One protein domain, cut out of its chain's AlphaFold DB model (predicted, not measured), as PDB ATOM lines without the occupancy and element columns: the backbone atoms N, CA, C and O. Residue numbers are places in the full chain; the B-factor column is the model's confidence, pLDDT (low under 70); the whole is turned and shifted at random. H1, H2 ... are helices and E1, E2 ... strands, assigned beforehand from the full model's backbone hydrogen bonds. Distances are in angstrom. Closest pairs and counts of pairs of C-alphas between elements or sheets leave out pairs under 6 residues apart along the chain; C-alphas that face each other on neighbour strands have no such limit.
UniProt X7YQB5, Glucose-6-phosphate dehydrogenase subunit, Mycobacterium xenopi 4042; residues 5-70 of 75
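This is residues 5 to 70 of the 75 residues of the protein "Glucose-6-phosphate dehydrogenase subunit" of Mycobacterium xenopi 4042 (UniProt X7YQB5). Picture a small, twisted sheet of four strands in a row, with a long arm of two short helices leading away from its last strand. The arm, residues 43 to 70, stands free and makes much of the length; H1 and H2 follow each other along it, and neither covers a face of the sheet. The printed part has 66 residues, with four named strands followed by two named helices, E1 E2 E3 E4 H1 H2, and the sheet's order is E1 - E2 - E3 - E4, all antiparallel. The class is mixed, helices and strands. The whole is extended, with a radius of gyration of the C-alphas of 20.0 A and spans of 62 by 32 by 14 A.

Find C-alpha 5 at (13.604, -40.859, 3.600), where E1 begins; it takes residues 5 to 10 and is 16.6 A long from first to last C-alpha. E2 follows at residues 13 to 19, 20.0 A. Next read E3, residues 25 to 30, 16.5 A, and E4, residues 33 to 39, 18.4 A, which ends at C-alpha 39, (28.189, -39.649, 5.237). H1 takes residues 45 to 54, 14.2 A, and H2 takes residues 60 to 67, 10.7 A, ending at C-alpha 67, (27.960, 3.617, -7.627).

Start with the sheet, a meander, each strand the antiparallel neighbour of the one before. E1 and E2 form a hairpin at 172 degrees between directions; look at N 8 and O 15, 2.8 A apart and within hydrogen-bond range, and at the facing C-alphas of Lys 5 and Ser 18, 4.2 A apart. E2 and E3 form a hairpin at 168 degrees, where N 27 and O 18 are within hydrogen-bond range at 2.8 A. E3 and E4 form a hairpin at 156 degrees, with N 28 and O 36 within hydrogen-bond range at 2.8 A. The edge strands E1 and E4 are apart. H1 and H2 are not on the sheet, with 0 pairs of C-alphas within 10 A for each, and the two helices are apart from each other. In H1 and H2 every O i to N i+4 pair is within hydrogen-bond range.

Look from Ala 32 to Gly 70 for the two C-alphas farthest apart, 63.2 A. Without the residues that stand free, the body has 38 residues and spans 32 by 17 by 10 A. The printed part has no cut, and the five links between elements are tight. The mean pLDDT of the printed part is 93.0, and no printed residue is under 70.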
ATOM      1  N   LYS A   5      13.472 -40.271   4.931       95.06
ATOM      2  CA  LYS A   5      13.604 -40.859   3.600       95.06
ATOM      3  C   LYS A   5      13.118 -39.879   2.540       95.06
ATOM      4  O   LYS A   5      12.102 -39.212   2.716       95.06
ATOM      5  N   VAL A   6      13.832 -39.838   1.422       96.38
ATOM      6  CA  VAL A   6      13.370 -39.234   0.171       96.38
ATOM      7  C   VAL A   6      13.493 -40.254  -0.952       96.38
ATOM      8  O   VAL A   6      14.398 -41.093  -0.950       96.38
ATOM      9  N   GLU A   7      12.572 -40.189  -1.905       96.75
ATOM     10  CA  GLU A   7      12.515 -41.099  -3.042       96.75
ATOM     11  C   GLU A   7      12.327 -40.292  -4.325       96.75
ATOM     12  O   GLU A   7      11.466 -39.416  -4.409       96.75
ATOM     13  N   LEU A   8      13.164 -40.576  -5.318       97.06
ATOM     14  CA  LEU A   8      13.095 -40.005  -6.653       97.06
ATOM     15  C   LEU A   8      12.763 -41.127  -7.637       97.06
ATOM     16  O   LEU A   8      13.613 -41.970  -7.933       97.06
ATOM     17  N   VAL A   9      11.541 -41.106  -8.165       96.50
ATOM     18  CA  VAL A   9      11.066 -42.063  -9.170       96.50
ATOM     19  C   VAL A   9      11.263 -41.479 -10.565       96.50
ATOM     20  O   VAL A   9      10.781 -40.391 -10.875       96.50
ATOM     21  N   ARG A  10      11.973 -42.210 -11.421       95.25
ATOM     22  CA  ARG A  10      12.132 -41.922 -12.852       95.25
ATOM     23  C   ARG A  10      11.667 -43.137 -13.658       95.25
ATOM     24  O   ARG A  10      11.708 -44.244 -13.128       95.25
ATOM     25  N   PRO A  11      11.300 -42.982 -14.944       96.12
ATOM     26  CA  PRO A  11      10.852 -44.111 -15.767       96.12
ATOM     27  C   PRO A  11      11.829 -45.296 -15.801       96.12
ATOM     28  O   PRO A  11      11.410 -46.437 -15.942       96.12
ATOM     29  N   SER A  12      13.131 -45.025 -15.673       94.31
ATOM     30  CA  SER A  12      14.194 -46.029 -15.759       94.31
ATOM     31  C   SER A  12      14.745 -46.499 -14.411       94.31
ATOM     32  O   SER A  12      15.436 -47.512 -14.371       94.31
ATOM     33  N   GLU A  13      14.539 -45.751 -13.325       95.38
ATOM     34  CA  GLU A  13      15.100 -46.096 -12.015       95.38
ATOM     35  C   GLU A  13      14.406 -45.363 -10.867       95.38
ATOM     36  O   GLU A  13      13.995 -44.209 -10.999       95.38
ATOM     37  N   THR A  14      14.389 -46.012  -9.708       96.19
ATOM     38  CA  THR A  14      14.072 -45.378  -8.430       96.19
ATOM     39  C   THR A  14      15.361 -45.179  -7.648       96.19
ATOM     40  O   THR A  14      16.204 -46.078  -7.576       96.19
ATOM     41  N   VAL A  15      15.518 -43.988  -7.079       97.06
ATOM     42  CA  VAL A  15      16.629 -43.642  -6.191       97.06
ATOM     43  C   VAL A  15      16.063 -43.301  -4.824       97.06
ATOM     44  O   VAL A  15      15.250 -42.387  -4.707       97.06
ATOM     45  N   THR A  16      16.532 -44.001  -3.799       97.38
ATOM     46  CA  THR A  16      16.105 -43.789  -2.416       97.38
ATOM     47  C   THR A  16      17.296 -43.386  -1.571       97.38
ATOM     48  O   THR A  16      18.332 -44.045  -1.604       97.38
ATOM     49  N   LEU A  17      17.134 -42.321  -0.793       97.25
ATOM     50  CA  LEU A  17      18.086 -41.923   0.235       97.25
ATOM     51  C   LEU A  17      17.365 -41.943   1.579       97.25
ATOM     52  O   LEU A  17      16.415 -41.185   1.777       97.25
ATOM     53  N   SER A  18      17.814 -42.800   2.492       96.69
ATOM     54  CA  SER A  18      17.272 -42.883   3.849       96.69
ATOM     55  C   SER A  18      18.375 -42.773   4.893       96.69
ATOM     56  O   SER A  18      19.516 -43.169   4.668       96.69
ATOM     57  N   ARG A  19      18.056 -42.193   6.048       95.88
ATOM     58  CA  ARG A  19      18.993 -42.034   7.164       95.88
ATOM     59  C   ARG A  19      18.263 -42.256   8.489       95.88
ATOM     60  O   ARG A  19      17.167 -41.723   8.653       95.88
ATOM     61  N   PRO A  20      18.854 -42.954   9.474       94.06
ATOM     62  CA  PRO A  20      18.305 -42.991  10.827       94.06
ATOM     63  C   PRO A  20      18.180 -41.581  11.429       94.06
ATOM     64  O   PRO A  20      18.970 -40.687  11.117       94.06
ATOM     65  N   GLN A  21      17.214 -41.377  12.329       91.31
ATOM     66  CA  GLN A  21      16.958 -40.060  12.939       91.31
ATOM     67  C   GLN A  21      18.170 -39.479  13.671       91.31
ATOM     68  O   GLN A  21      18.451 -38.283  13.532       91.31
ATOM     69  N   GLU A  22      18.893 -40.342  14.376       90.38
ATOM     70  CA  GLU A  22      20.090 -40.022  15.161       90.38
ATOM     71  C   GLU A  22      21.377 -40.546  14.494       90.38
ATOM     72  O   GLU A  22      22.452 -40.532  15.082       90.38
ATOM     73  N   GLY A  23      21.282 -41.012  13.243       90.25
ATOM     74  CA  GLY A  23      22.412 -41.540  12.485       90.25
ATOM     75  C   GLY A  23      23.130 -40.468  11.669       90.25
ATOM     76  O   GLY A  23      22.515 -39.533  11.159       90.25
ATOM     77  N   LEU A  24      24.440 -40.646  11.490       94.31
ATOM     78  CA  LEU A  24      25.276 -39.797  10.628       94.31
ATOM     79  C   LEU A  24      25.480 -40.382   9.226       94.31
ATOM     80  O   LEU A  24      25.999 -39.701   8.348       94.31
ATOM     81  N   THR A  25      25.087 -41.638   9.017       96.50
ATOM     82  CA  THR A  25      25.273 -42.362   7.755       96.50
ATOM     83  C   THR A  25      23.918 -42.641   7.131       96.50
ATOM     84  O   THR A  25      23.030 -43.180   7.791       96.50
ATOM     85  N   ALA A  26      23.764 -42.254   5.870       97.25
ATOM     86  CA  ALA A  26      22.603 -42.554   5.051       97.25
ATOM     87  C   ALA A  26      22.872 -43.765   4.149       97.25
ATOM     88  O   ALA A  26      24.012 -44.004   3.743       97.25
ATOM     89  N   THR A  27      21.813 -44.483   3.799       97.69
ATOM     90  CA  THR A  27      21.819 -45.529   2.780       97.69
ATOM     91  C   THR A  27      21.252 -44.959   1.486       97.69
ATOM     92  O   THR A  27      20.134 -44.442   1.457       97.69
ATOM     93  N   LEU A  28      22.035 -45.048   0.412       97.81
ATOM     94  CA  LEU A  28      21.636 -44.720  -0.949       97.81
ATOM     95  C   LEU A  28      21.351 -46.017  -1.709       97.81
ATOM     96  O   LEU A  28      22.273 -46.784  -1.984       97.81
ATOM     97  N   SER A  29      20.094 -46.222  -2.087       97.56
ATOM     98  CA  SER A  29      19.648 -47.369  -2.878       97.56
ATOM     99  C   SER A  29      19.240 -46.934  -4.284       97.56
ATOM    100  O   SER A  29      18.639 -45.871  -4.471       97.56
ATOM    101  N   ARG A  30      19.590 -47.737  -5.293       95.94
ATOM    102  CA  ARG A  30      19.261 -47.493  -6.706       95.94
ATOM    103  C   ARG A  30      18.906 -48.799  -7.397       95.94
ATOM    104  O   ARG A  30      19.523 -49.827  -7.134       95.94
ATOM    105  N   THR A  31      17.974 -48.744  -8.346       93.25
ATOM    106  CA  THR A  31      17.634 -49.899  -9.189       93.25
ATOM    107  C   THR A  31      18.894 -50.526  -9.806       93.25
ATOM    108  O   THR A  31      19.722 -49.824 -10.387       93.25
ATOM    109  N   ALA A  32      19.025 -51.853  -9.682       89.88
ATOM    110  CA  ALA A  32      20.129 -52.654 -10.224       89.88
ATOM    111  C   ALA A  32      21.542 -52.267  -9.731       89.88
ATOM    112  O   ALA A  32      22.534 -52.575 -10.395       89.88
ATOM    113  N   LYS A  33      21.661 -51.612  -8.569       92.38
ATOM    114  CA  LYS A  33      22.945 -51.340  -7.912       92.38
ATOM    115  C   LYS A  33      22.894 -51.767  -6.445       92.38
ATOM    116  O   LYS A  33      21.824 -51.703  -5.846       92.38
ATOM    117  N   PRO A  34      24.027 -52.195  -5.865       95.94
ATOM    118  CA  PRO A  34      24.098 -52.423  -4.431       95.94
ATOM    119  C   PRO A  34      23.898 -51.108  -3.678       95.94
ATOM    120  O   PRO A  34      24.233 -50.030  -4.180       95.94
ATOM    121  N   ASP A  35      23.389 -51.222  -2.458       97.44
ATOM    122  CA  ASP A  35      23.268 -50.088  -1.556       97.44
ATOM    123  C   ASP A  35      24.649 -49.503  -1.238       97.44
ATOM    124  O   ASP A  35      25.629 -50.222  -1.025       97.44
ATOM    125  N   ALA A  36      24.716 -48.176  -1.195       97.56
ATOM    126  CA  ALA A  36      25.912 -47.435  -0.826       97.56
ATOM    127  C   ALA A  36      25.691 -46.676   0.484       97.56
ATOM    128  O   ALA A  36      24.615 -46.130   0.728       97.56
ATOM    129  N   LEU A  37      26.735 -46.599   1.309       97.75
ATOM    130  CA  LEU A  37      26.732 -45.799   2.529       97.75
ATOM    131  C   LEU A  37      27.316 -44.418   2.245       97.75
ATOM    132  O   LEU A  37      28.395 -44.298   1.663       97.75
ATOM    133  N   VAL A  38      26.604 -43.377   2.667       96.50
ATOM    134  CA  VAL A  38      26.983 -41.981   2.433       96.50
ATOM    135  C   VAL A  38      27.031 -41.236   3.767       96.50
ATOM    136  O   VAL A  38      26.030 -41.232   4.490       96.50
ATOM    137  N   PRO A  39      28.151 -40.570   4.110       95.81
ATOM    138  CA  PRO A  39      28.189 -39.649   5.237       95.81
ATOM    139  C   PRO A  39      27.193 -38.511   5.008       95.81
ATOM    140  O   PRO A  39      27.330 -37.711   4.084       95.81
ATOM    141  N   LEU A  40      26.176 -38.443   5.858       93.88
ATOM    142  CA  LEU A  40      25.143 -37.422   5.826       93.88
ATOM    143  C   LEU A  40      24.833 -36.994   7.265       93.88
ATOM    144  O   LEU A  40      23.747 -37.285   7.764       93.88
ATOM    145  N   PRO A  41      25.767 -36.340   7.976       91.69
ATOM    146  CA  PRO A  41      25.497 -35.813   9.309       91.69
ATOM    147  C   PRO A  41      24.457 -34.685   9.245       91.69
ATOM    148  O   PRO A  41      24.284 -34.029   8.213       91.69
ATOM    149  N   ARG A  42      23.745 -34.441  10.351       87.81
ATOM    150  CA  ARG A  42      22.991 -33.187  10.498       87.81
ATOM    151  C   ARG A  42      24.003 -32.042  10.551       87.81
ATOM    152  O   ARG A  42      24.980 -32.137  11.283       87.81
ATOM    153  N   ARG A  43      23.775 -31.003   9.751       88.44
ATOM    154  CA  ARG A  43      24.579 -29.781   9.780       88.44
ATOM    155  C   ARG A  43      23.930 -28.793  10.729       88.44
ATOM    156  O   ARG A  43      22.705 -28.660  10.735       88.44
ATOM    157  N   GLU A  44      24.754 -28.111  11.508       91.50
ATOM    158  CA  GLU A  44      24.286 -27.017  12.353       91.50
ATOM    159  C   GLU A  44      23.851 -25.831  11.488       91.50
ATOM    160  O   GLU A  44      24.417 -25.592  10.418       91.50
ATOM    161  N   THR A  45      22.899 -25.026  11.968       90.50
ATOM    162  CA  THR A  45      22.411 -23.841  11.237       90.50
ATOM    163  C   THR A  45      23.553 -22.916  10.810       90.50
ATOM    164  O   THR A  45      23.547 -22.401   9.695       90.50
ATOM    165  N   ARG A  46      24.582 -22.761  11.658       91.69
ATOM    166  CA  ARG A  46      25.784 -21.968  11.342       91.69
ATOM    167  C   ARG A  46      26.563 -22.513  10.139       91.69
ATOM    168  O   ARG A  46      27.114 -21.736   9.372       91.69
ATOM    169  N   GLU A  47      26.620 -23.833   9.978       89.19
ATOM    170  CA  GLU A  47      27.354 -24.488   8.891       89.19
ATOM    171  C   GLU A  47      26.578 -24.394   7.581       89.19
ATOM    172  O   GLU A  47      27.176 -24.128   6.541       89.19
ATOM    173  N   CYS A  48      25.250 -24.544   7.643       89.44
ATOM    174  CA  CYS A  48      24.367 -24.286   6.507       89.44
ATOM    175  C   CYS A  48      24.501 -22.834   6.028       89.44
ATOM    176  O   CYS A  48      24.793 -22.606   4.859       89.44
ATOM    177  N   LEU A  49      24.398 -21.863   6.942       89.38
ATOM    178  CA  LEU A  49      24.513 -20.442   6.610       89.38
ATOM    179  C   LEU A  49      25.889 -20.091   6.025       89.38
ATOM    180  O   LEU A  49      25.979 -19.347   5.055       89.38
ATOM    181  N   ALA A  50      26.968 -20.637   6.591       90.75
ATOM    182  CA  ALA A  50      28.312 -20.412   6.068       90.75
ATOM    183  C   ALA A  50      28.497 -20.984   4.651       90.75
ATOM    184  O   ALA A  50      29.216 -20.399   3.845       90.75
ATOM    185  N   GLU A  51      27.882 -22.125   4.330       88.50
ATOM    186  CA  GLU A  51      27.882 -22.671   2.967       88.50
ATOM    187  C   GLU A  51      27.093 -21.785   1.997       88.50
ATOM    188  O   GLU A  51      27.603 -21.480   0.921       88.50
ATOM    189  N   ASP A  52      25.912 -21.310   2.389       87.75
ATOM    190  CA  ASP A  52      25.093 -20.432   1.547       87.75
ATOM    191  C   ASP A  52      25.801 -19.098   1.262       87.75
ATOM    192  O   ASP A  52      25.864 -18.665   0.113       87.75
ATOM    193  N   LEU A  53      26.430 -18.488   2.274       88.31
ATOM    194  CA  LEU A  53      27.219 -17.261   2.109       88.31
ATOM    195  C   LEU A  53      28.467 -17.466   1.240       88.31
ATOM    196  O   LEU A  53      28.862 -16.554   0.520       88.31
ATOM    197  N   ARG A  54      29.084 -18.658   1.261       86.06
ATOM    198  CA  ARG A  54      30.196 -18.992   0.350       86.06
ATOM    199  C   ARG A  54      29.760 -19.097  -1.108       86.06
ATOM    200  O   ARG A  54      30.595 -18.933  -1.991       86.06
ATOM    201  N   ARG A  55      28.485 -19.403  -1.351       85.12
ATOM    202  CA  ARG A  55      27.883 -19.490  -2.689       85.12
ATOM    203  C   ARG A  55      27.289 -18.165  -3.159       85.12
ATOM    204  O   ARG A  55      26.680 -18.136  -4.224       85.12
ATOM    205  N   LEU A  56      27.422 -17.099  -2.368       87.38
ATOM    206  CA  LEU A  56      26.937 -15.785  -2.746       87.38
ATOM    207  C   LEU A  56      27.853 -15.226  -3.836       87.38
ATOM    208  O   LEU A  56      28.994 -14.840  -3.576       87.38
ATOM    209  N   ASP A  57      27.351 -15.218  -5.065       85.88
ATOM    210  CA  ASP A  57      28.018 -14.535  -6.162       85.88
ATOM    211  C   ASP A  57      28.017 -13.015  -5.914       85.88
ATOM    212  O   ASP A  57      27.137 -12.496  -5.217       85.88
ATOM    213  N   PRO A  58      28.989 -12.274  -6.476       85.44
ATOM    214  CA  PRO A  58      28.968 -10.821  -6.430       85.44
ATOM    215  C   PRO A  58      27.640 -10.274  -6.963       85.44
ATOM    216  O   PRO A  58      27.239 -10.568  -8.090       85.44
ATOM    217  N   ASP A  59      26.976  -9.438  -6.170       90.25
ATOM    218  CA  ASP A  59      25.740  -8.785  -6.588       90.25
ATOM    219  C   ASP A  59      26.062  -7.567  -7.465       90.25
ATOM    220  O   ASP A  59      26.353  -6.466  -6.984       90.25
ATOM    221  N   ALA A  60      26.037  -7.778  -8.781       92.56
ATOM    222  CA  ALA A  60      26.297  -6.728  -9.760       92.56
ATOM    223  C   ALA A  60      25.247  -5.603  -9.718       92.56
ATOM    224  O   ALA A  60      25.586  -4.453  -9.987       92.56
ATOM    225  N   ILE A  61      23.993  -5.904  -9.359       91.69
ATOM    226  CA  ILE A  61      22.921  -4.901  -9.287       91.69
ATOM    227  C   ILE A  61      23.153  -3.996  -8.082       91.69
ATOM    228  O   ILE A  61      23.116  -2.772  -8.210       91.69
ATOM    229  N   TYR A  62      23.442  -4.588  -6.925       89.38
ATOM    230  CA  TYR A  62      23.770  -3.834  -5.721       89.38
ATOM    231  C   TYR A  62      25.028  -2.975  -5.912       89.38
ATOM    232  O   TYR A  62      25.055  -1.819  -5.490       89.38
ATOM    233  N   LEU A  63      26.046  -3.494  -6.608       92.56
ATOM    234  CA  LEU A  63      27.241  -2.730  -6.974       92.56
ATOM    235  C   LEU A  63      26.908  -1.499  -7.832       92.56
ATOM    236  O   LEU A  63      27.404  -0.408  -7.547       92.56
ATOM    237  N   GLU A  64      26.093  -1.653  -8.876       93.94
ATOM    238  CA  GLU A  64      25.676  -0.525  -9.719       93.94
ATOM    239  C   GLU A  64      24.849   0.499  -8.928       93.94
ATOM    240  O   GLU A  64      25.099   1.700  -9.032       93.94
ATOM    241  N   ALA A  65      23.938   0.044  -8.065       94.25
ATOM    242  CA  ALA A  65      23.185   0.928  -7.178       94.25
ATOM    243  C   ALA A  65      24.112   1.726  -6.239       94.25
ATOM    244  O   ALA A  65      23.954   2.939  -6.094       94.25
ATOM    245  N   LEU A  66      25.127   1.076  -5.655       93.88
ATOM    246  CA  LEU A  66      26.128   1.724  -4.802       93.88
ATOM    247  C   LEU A  66      26.932   2.800  -5.539       93.88
ATOM    248  O   LEU A  66      27.213   3.846  -4.960       93.88
ATOM    249  N   LYS A  67      27.278   2.590  -6.816       94.75
ATOM    250  CA  LYS A  67      27.960   3.617  -7.627       94.75
ATOM    251  C   LYS A  67      27.108   4.875  -7.806       94.75
ATOM    252  O   LYS A  67      27.654   5.973  -7.894       94.75
ATOM    253  N   GLY A  68      25.786   4.721  -7.844       90.88
ATOM    254  CA  GLY A  68      24.827   5.818  -7.961       90.88
ATOM    255  C   GLY A  68      24.507   6.535  -6.648       90.88
ATOM    256  O   GLY A  68      23.817   7.549  -6.686       90.88
ATOM    257  N   ILE A  69      24.997   6.068  -5.491       90.38
ATOM    258  CA  ILE A  69      24.539   6.571  -4.183       90.38
ATOM    259  C   ILE A  69      24.812   8.067  -3.971       90.38
ATOM    260  O   ILE A  69      24.022   8.751  -3.333       90.38
ATOM    261  N   GLY A  70      25.886   8.599  -4.563       89.44
ATOM    262  CA  GLY A  70      26.206  10.030  -4.517       89.44
ATOM    263  C   GLY A  70      25.265  10.921  -5.338       89.44
ATOM    264  O   GLY A  70      25.422  12.135  -5.311       89.44
TER     265      GLY A  70